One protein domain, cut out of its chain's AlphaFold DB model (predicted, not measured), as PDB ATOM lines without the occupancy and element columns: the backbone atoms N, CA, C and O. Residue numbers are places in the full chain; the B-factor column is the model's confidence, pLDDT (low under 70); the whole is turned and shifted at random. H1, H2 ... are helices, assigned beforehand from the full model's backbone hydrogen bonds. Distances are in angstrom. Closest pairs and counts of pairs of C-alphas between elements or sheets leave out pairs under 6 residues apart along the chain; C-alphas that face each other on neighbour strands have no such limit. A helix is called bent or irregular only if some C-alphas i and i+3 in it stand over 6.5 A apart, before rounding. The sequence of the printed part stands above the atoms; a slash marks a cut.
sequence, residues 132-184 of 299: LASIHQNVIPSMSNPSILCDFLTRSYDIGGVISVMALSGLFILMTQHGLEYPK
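What this domain is: This is residues 132 to 184 of the 299 residues of the protein "Nucleolar complex protein 4" of Zea mays (UniProt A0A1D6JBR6). H2 and H3 make a helical hairpin, and H1 packs on H3 side by side with it, so that the centres of the three helices form a triangle. After H3 the last stretch, residues 178 to 184, folds back with no named element. The printed part has 53 residues, with three named helices in the order H1, H2, H3 and no named strand, and its class is all helix. It is compact, with a radius of gyration of the C-alphas of 10.1 A and spans of 29 by 24 by 15 A.

How they stand to each other: H1, residues 132 to 142, and H3, residues 161 to 177, touch, with His 136 and Gly 170 as their closest C-alphas, 4.8 A apart. They run the same way at a shallow tilt of 19 degrees. H2, residues 146 to 158, is close to H1 but not clearly touching: the closest C-alphas, those of Ile 140 and Pro 146, are 5.6 A apart. H1 and H2 run opposite ways at a shallow tilt of 11 degrees. H2 and H3 touch and form a hairpin, opposite ways at a shallow tilt of 28 degrees, with the closest C-alphas, Tyr 157 and Ser 164, 4.0 A apart. Backbone O i to N i+4 pairs are within hydrogen-bond range in 2 of 7 cases in H1, where O i to N i+3 gives 2 of 8, in 6 of 9 in H2 and in 12 of 13 in H3.

Where its parts are: H1 begins at C-alpha 132 (-37.996, 1.099, -19.990) and is irregular, with C-alphas 133 and 136 7.2 A apart. H2 is 19.5 A long and only just irregular, with C-alphas 148 and 151 6.9 A apart. H3, the longest, measures 25.2 A and ends at C-alpha 177 (-23.407, 9.987, -15.205).

The domain as a whole: The C-alphas farthest apart, those of Ser 144 and Gly 161, are 29.6 A apart. The links from H1 to H2 and from H2 to H3 are tight. The printed part has no cut, its mean pLDDT is 89.1, and no printed residue is under 70.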
ATOM      1  N   LEU A 132     -39.339   1.600 -20.297       90.88
ATOM      2  CA  LEU A 132     -37.996   1.099 -19.990       90.88
ATOM      3  C   LEU A 132     -37.048   1.154 -21.200       90.88
ATOM      4  O   LEU A 132     -35.855   1.381 -21.020       90.88
ATOM      5  N   ALA A 133     -37.561   0.986 -22.422       88.50
ATOM      6  CA  ALA A 133     -36.770   1.068 -23.652       88.50
ATOM      7  C   ALA A 133     -36.324   2.496 -23.982       88.50
ATOM      8  O   ALA A 133     -35.339   2.673 -24.689       88.50
ATOM      9  N   SER A 134     -37.082   3.501 -23.546       87.75
ATOM     10  CA  SER A 134     -36.842   4.910 -23.867       87.75
ATOM     11  C   SER A 134     -36.205   5.684 -22.713       87.75
ATOM     12  O   SER A 134     -35.644   6.761 -22.932       87.75
ATOM     13  N   ILE A 135     -36.243   5.144 -21.488       88.94
ATOM     14  CA  ILE A 135     -35.835   5.864 -20.278       88.94
ATOM     15  C   ILE A 135     -34.375   6.318 -20.330       88.94
ATOM     16  O   ILE A 135     -34.065   7.450 -19.961       88.94
ATOM     17  N   HIS A 136     -33.486   5.462 -20.842       85.81
ATOM     18  CA  HIS A 136     -32.044   5.688 -20.846       85.81
ATOM     19  C   HIS A 136     -31.617   6.754 -21.864       85.81
ATOM     20  O   HIS A 136     -30.679   7.498 -21.602       85.81
ATOM     21  N   GLN A 137     -32.320   6.864 -22.995       82.94
ATOM     22  CA  GLN A 137     -32.016   7.834 -24.055       82.94
ATOM     23  C   GLN A 137     -32.775   9.154 -23.899       82.94
ATOM     24  O   GLN A 137     -32.191  10.215 -24.100       82.94
ATOM     25  N   ASN A 138     -34.057   9.104 -23.530       82.31
ATOM     26  CA  ASN A 138     -34.940  10.267 -23.657       82.31
ATOM     27  C   ASN A 138     -35.285  10.904 -22.307       82.31
ATOM     28  O   ASN A 138     -35.381  12.129 -22.186       82.31
ATOM     29  N   VAL A 139     -35.479  10.074 -21.280       85.00
ATOM     30  CA  VAL A 139     -36.040  10.520 -19.999       85.00
ATOM     31  C   VAL A 139     -34.944  10.982 -19.042       85.00
ATOM     32  O   VAL A 139     -35.029  12.101 -18.537       85.00
ATOM     33  N   ILE A 140     -33.904  10.168 -18.823       86.94
ATOM     34  CA  ILE A 140     -32.817  10.473 -17.875       86.94
ATOM     35  C   ILE A 140     -32.135  11.825 -18.181       86.94
ATOM     36  O   ILE A 140     -32.053  12.641 -17.259       86.94
ATOM     37  N   PRO A 141     -31.739  12.148 -19.433       85.69
ATOM     38  CA  PRO A 141     -31.087  13.432 -19.737       85.69
ATOM     39  C   PRO A 141     -31.982  14.660 -19.495       85.69
ATOM     40  O   PRO A 141     -31.505  15.768 -19.219       85.69
ATOM     41  N   SER A 142     -33.297  14.459 -19.591       82.62
ATOM     42  CA  SER A 142     -34.303  15.515 -19.485       82.62
ATOM     43  C   SER A 142     -34.744  15.791 -18.044       82.62
ATOM     44  O   SER A 142     -35.347  16.832 -17.770       82.62
ATOM     45  N   MET A 143     -34.431  14.900 -17.100       83.31
ATOM     46  CA  MET A 143     -34.793  15.067 -15.693       83.31
ATOM     47  C   MET A 143     -33.885  16.060 -14.957       83.31
ATOM     48  O   MET A 143     -32.715  16.249 -15.283       83.31
ATOM     49  N   SER A 144     -34.437  16.710 -13.926       84.75
ATOM     50  CA  SER A 144     -33.653  17.545 -13.001       84.75
ATOM     51  C   SER A 144     -32.868  16.707 -11.994       84.75
ATOM     52  O   SER A 144     -31.738  17.046 -11.672       84.75
ATOM     53  N   ASN A 145     -33.492  15.644 -11.476       86.62
ATOM     54  CA  ASN A 145     -32.899  14.722 -10.511       86.62
ATOM     55  C   ASN A 145     -33.224  13.275 -10.929       86.62
ATOM     56  O   ASN A 145     -34.250  12.731 -10.512       86.62
ATOM     57  N   PRO A 146     -32.395  12.671 -11.790       89.12
ATOM     58  CA  PRO A 146     -32.648  11.339 -12.330       89.12
ATOM     59  C   PRO A 146     -32.399  10.212 -11.317       89.12
ATOM     60  O   PRO A 146     -32.943   9.125 -11.491       89.12
ATOM     61  N   SER A 147     -31.674  10.456 -10.217       89.69
ATOM     62  CA  SER A 147     -31.418   9.449  -9.171       89.69
ATOM     63  C   SER A 147     -32.699   8.937  -8.498       89.69
ATOM     64  O   SER A 147     -32.721   7.821  -7.986       89.69
ATOM     65  N   ILE A 148     -33.797   9.703  -8.561       90.56
ATOM     66  CA  ILE A 148     -35.127   9.298  -8.067       90.56
ATOM     67  C   ILE A 148     -35.642   8.039  -8.791       90.56
ATOM     68  O   ILE A 148     -36.395   7.258  -8.212       90.56
ATOM     69  N   LEU A 149     -35.218   7.799 -10.037       91.81
ATOM     70  CA  LEU A 149     -35.608   6.613 -10.803       91.81
ATOM     71  C   LEU A 149     -34.941   5.321 -10.321       91.81
ATOM     72  O   LEU A 149     -35.351   4.251 -10.764       91.81
ATOM     73  N   CYS A 150     -33.942   5.395  -9.435       91.69
ATOM     74  CA  CYS A 150     -33.209   4.222  -8.964       91.69
ATOM     75  C   CYS A 150     -34.149   3.150  -8.404       91.69
ATOM     76  O   CYS A 150     -34.116   2.024  -8.881       91.69
ATOM     77  N   ASP A 151     -35.032   3.502  -7.467       92.31
ATOM     78  CA  ASP A 151     -35.952   2.544  -6.837       92.31
ATOM     79  C   ASP A 151     -36.885   1.884  -7.868       92.31
ATOM     80  O   ASP A 151     -37.032   0.661  -7.908       92.31
ATOM     81  N   PHE A 152     -37.434   2.673  -8.798       93.75
ATOM     82  CA  PHE A 152     -38.236   2.143  -9.903       93.75
ATOM     83  C   PHE A 152     -37.438   1.153 -10.760       93.75
ATOM     84  O   PHE A 152     -37.922   0.058 -11.049       93.75
ATOM     85  N   LEU A 153     -36.213   1.504 -11.151       93.94
ATOM     86  CA  LEU A 153     -35.364   0.658 -11.986       93.94
ATOM     87  C   LEU A 153     -34.884  -0.598 -11.249       93.94
ATOM     88  O   LEU A 153     -34.826  -1.660 -11.860       93.94
ATOM     89  N   THR A 154     -34.592  -0.517  -9.951       92.75
ATOM     90  CA  THR A 154     -34.224  -1.677  -9.126       92.75
ATOM     91  C   THR A 154     -35.384  -2.661  -9.030       92.75
ATOM     92  O   THR A 154     -35.206  -3.836  -9.341       92.75
ATOM     93  N   ARG A 155     -36.602  -2.184  -8.738       92.88
ATOM     94  CA  ARG A 155     -37.800  -3.040  -8.756       92.88
ATOM     95  C   ARG A 155     -38.040  -3.643 -10.137       92.88
ATOM     96  O   ARG A 155     -38.352  -4.820 -10.241       92.88
ATOM     97  N   SER A 156     -37.848  -2.852 -11.194       93.69
ATOM     98  CA  SER A 156     -37.958  -3.321 -12.583       93.69
ATOM     99  C   SER A 156     -36.936  -4.417 -12.891       93.69
ATOM    100  O   SER A 156     -37.240  -5.381 -13.588       93.69
ATOM    101  N   TYR A 157     -35.722  -4.287 -12.353       92.88
ATOM    102  CA  TYR A 157     -34.676  -5.286 -12.489       92.88
ATOM    103  C   TYR A 157     -35.055  -6.600 -11.797       92.88
ATOM    104  O   TYR A 157     -34.851  -7.664 -12.381       92.88
ATOM    105  N   ASP A 158     -35.630  -6.551 -10.596       91.56
ATOM    106  CA  ASP A 158     -35.959  -7.759  -9.832       91.56
ATOM    107  C   ASP A 158     -37.142  -8.562 -10.421       91.56
ATOM    108  O   ASP A 158     -37.305  -9.731 -10.082       91.56
ATOM    109  N   ILE A 159     -37.914  -7.998 -11.364       91.50
ATOM    110  CA  ILE A 159     -38.973  -8.722 -12.104       91.50
ATOM    111  C   ILE A 159     -38.404  -9.872 -12.954       91.50
ATOM    112  O   ILE A 159     -39.039 -10.916 -13.095       91.50
ATOM    113  N   GLY A 160     -37.216  -9.699 -13.536       88.06
ATOM    114  CA  GLY A 160     -36.583 -10.710 -14.386       88.06
ATOM    115  C   GLY A 160     -36.844 -10.557 -15.894       88.06
ATOM    116  O   GLY A 160     -37.644  -9.749 -16.376       88.06
ATOM    117  N   GLY A 161     -36.142 -11.384 -16.673       87.06
ATOM    118  CA  GLY A 161     -36.320 -11.500 -18.121       87.06
ATOM    119  C   GLY A 161     -35.845 -10.276 -18.913       87.06
ATOM    120  O   GLY A 161     -34.835  -9.650 -18.599       87.06
ATOM    121  N   VAL A 162     -36.571  -9.946 -19.986       87.25
ATOM    122  CA  VAL A 162     -36.223  -8.826 -20.884       87.25
ATOM    123  C   VAL A 162     -36.359  -7.470 -20.179       87.25
ATOM    124  O   VAL A 162     -35.620  -6.544 -20.491       87.25
ATOM    125  N   ILE A 163     -37.250  -7.366 -19.189       91.06
ATOM    126  CA  ILE A 163     -37.456  -6.142 -18.404       91.06
ATOM    127  C   ILE A 163     -36.179  -5.784 -17.639       91.06
ATOM    128  O   ILE A 163     -35.734  -4.638 -17.697       91.06
ATOM    129  N   SER A 164     -35.533  -6.764 -17.001       91.38
ATOM    130  CA  SER A 164     -34.291  -6.536 -16.258       91.38
ATOM    131  C   SER A 164     -33.151  -6.051 -17.134       91.38
ATOM    132  O   SER A 164     -32.355  -5.221 -16.702       91.38
ATOM    133  N   VAL A 165     -33.082  -6.541 -18.373       89.88
ATOM    134  CA  VAL A 165     -32.088  -6.096 -19.354       89.88
ATOM    135  C   VAL A 165     -32.248  -4.605 -19.646       89.88
ATOM    136  O   VAL A 165     -31.267  -3.868 -19.652       89.88
ATOM    137  N   MET A 166     -33.487  -4.152 -19.837       90.56
ATOM    138  CA  MET A 166     -33.799  -2.754 -20.142       90.56
ATOM    139  C   MET A 166     -33.599  -1.856 -18.915       90.56
ATOM    140  O   MET A 166     -33.021  -0.775 -19.017       90.56
ATOM    141  N   ALA A 167     -33.989  -2.339 -17.731       93.69
ATOM    142  CA  ALA A 167     -33.764  -1.646 -16.467       93.69
ATOM    143  C   ALA A 167     -32.270  -1.450 -16.172       93.69
ATOM    144  O   ALA A 167     -31.862  -0.375 -15.728       93.69
ATOM    145  N   LEU A 168     -31.440  -2.460 -16.465       91.38
ATOM    146  CA  LEU A 168     -30.001  -2.391 -16.226       91.38
ATOM    147  C   LEU A 168     -29.325  -1.314 -17.085       91.38
ATOM    148  O   LEU A 168     -28.426  -0.631 -16.596       91.38
ATOM    149  N   SER A 169     -29.775  -1.107 -18.326       90.62
ATOM    150  CA  SER A 169     -29.295   0.000 -19.163       90.62
ATOM    151  C   SER A 169     -29.566   1.364 -18.523       90.62
ATOM    152  O   SER A 169     -28.679   2.215 -18.517       90.62
ATOM    153  N   GLY A 170     -30.747   1.560 -17.928       92.00
ATOM    154  CA  GLY A 170     -31.067   2.774 -17.171       92.00
ATOM    155  C   GLY A 170     -30.203   2.936 -15.916       92.00
ATOM    156  O   GLY A 170     -29.642   4.009 -15.692       92.00
ATOM    157  N   LEU A 171     -30.036   1.863 -15.130       92.69
ATOM    158  CA  LEU A 171     -29.192   1.871 -13.927       92.69
ATOM    159  C   LEU A 171     -27.744   2.229 -14.259       92.69
ATOM    160  O   LEU A 171     -27.153   3.058 -13.577       92.69
ATOM    161  N   PHE A 172     -27.186   1.670 -15.331       91.44
ATOM    162  CA  PHE A 172     -25.815   1.958 -15.745       91.44
ATOM    163  C   PHE A 172     -25.580   3.447 -16.036       91.44
ATOM    164  O   PHE A 172     -24.544   3.995 -15.654       91.44
ATOM    165  N   ILE A 173     -26.544   4.131 -16.660       91.00
ATOM    166  CA  ILE A 173     -26.450   5.580 -16.888       91.00
ATOM    167  C   ILE A 173     -26.500   6.344 -15.563       91.00
ATOM    168  O   ILE A 173     -25.697   7.252 -15.359       91.00
ATOM    169  N   LEU A 174     -27.378   5.959 -14.630       91.44
ATOM    170  CA  LEU A 174     -27.421   6.586 -13.304       91.44
ATOM    171  C   LEU A 174     -26.099   6.416 -12.545       91.44
ATOM    172  O   LEU A 174     -25.622   7.367 -11.926       91.44
ATOM    173  N   MET A 175     -25.478   5.239 -12.633       90.81
ATOM    174  CA  MET A 175     -24.188   4.973 -11.991       90.81
ATOM    175  C   MET A 175     -23.055   5.790 -12.614       90.81
ATOM    176  O   MET A 175     -22.242   6.369 -11.901       90.81
ATOM    177  N   THR A 176     -23.001   5.861 -13.946       88.31
ATOM    178  CA  THR A 176     -21.882   6.493 -14.662       88.31
ATOM    179  C   THR A 176     -21.991   8.012 -14.761       88.31
ATOM    180  O   THR A 176     -20.973   8.692 -14.669       88.31
ATOM    181  N   GLN A 177     -23.195   8.555 -14.950       88.38
ATOM    182  CA  GLN A 177     -23.407   9.987 -15.205       88.38
ATOM    183  C   GLN A 177     -23.933  10.753 -13.990       88.38
ATOM    184  O   GLN A 177     -23.726  11.960 -13.892       88.38
ATOM    185  N   HIS A 178     -24.616  10.073 -13.067       86.44
ATOM    186  CA  HIS A 178     -25.278  10.711 -11.925       86.44
ATOM    187  C   HIS A 178     -24.714  10.279 -10.568       86.44
ATOM    188  O   HIS A 178     -25.285  10.630  -9.537       86.44
ATOM    189  N   GLY A 179     -23.584   9.559 -10.562       84.62
ATOM    190  CA  GLY A 179     -22.859   9.187  -9.345       84.62
ATOM    191  C   GLY A 179     -23.636   8.251  -8.420       84.62
ATOM    192  O   GLY A 179     -23.416   8.269  -7.213       84.62
ATOM    193  N   LEU A 180     -24.577   7.468  -8.957       88.56
ATOM    194  CA  LEU A 180     -25.340   6.508  -8.167       88.56
ATOM    195  C   LEU A 180     -24.465   5.299  -7.799       88.56
ATOM    196  O   LEU A 180     -24.007   4.565  -8.674       88.56
ATOM    197  N   GLU A 181     -24.305   5.029  -6.506       86.69
ATOM    198  CA  GLU A 181     -23.716   3.776  -6.038       86.69
ATOM    199  C   GLU A 181     -24.788   2.683  -5.983       86.69
ATOM    200  O   GLU A 181     -25.698   2.715  -5.157       86.69
ATOM    201  N   TYR A 182     -24.687   1.703  -6.882       86.62
ATOM    202  CA  TYR A 182     -25.557   0.529  -6.887       86.62
ATOM    203  C   TYR A 182     -24.763  -0.711  -6.451       86.62
ATOM    204  O   TYR A 182     -23.807  -1.105  -7.136       86.62
ATOM    205  N   PRO A 183     -25.127  -1.342  -5.323       87.25
ATOM    206  CA  PRO A 183     -24.372  -2.459  -4.781       87.25
ATOM    207  C   PRO A 183     -24.428  -3.665  -5.721       87.25
ATOM    208  O   PRO A 183     -25.453  -3.952  -6.340       87.25
ATOM    209  N   LYS A 184     -23.320  -4.413  -5.798       87.56
ATOM    210  CA  LYS A 184     -23.245  -5.713  -6.494       87.56
ATOM    211  C   LYS A 184     -23.692  -5.677  -7.965       87.56
ATOM    212  O   LYS A 184     -24.187  -6.670  -8.500       87.56
TER     213      LYS A 184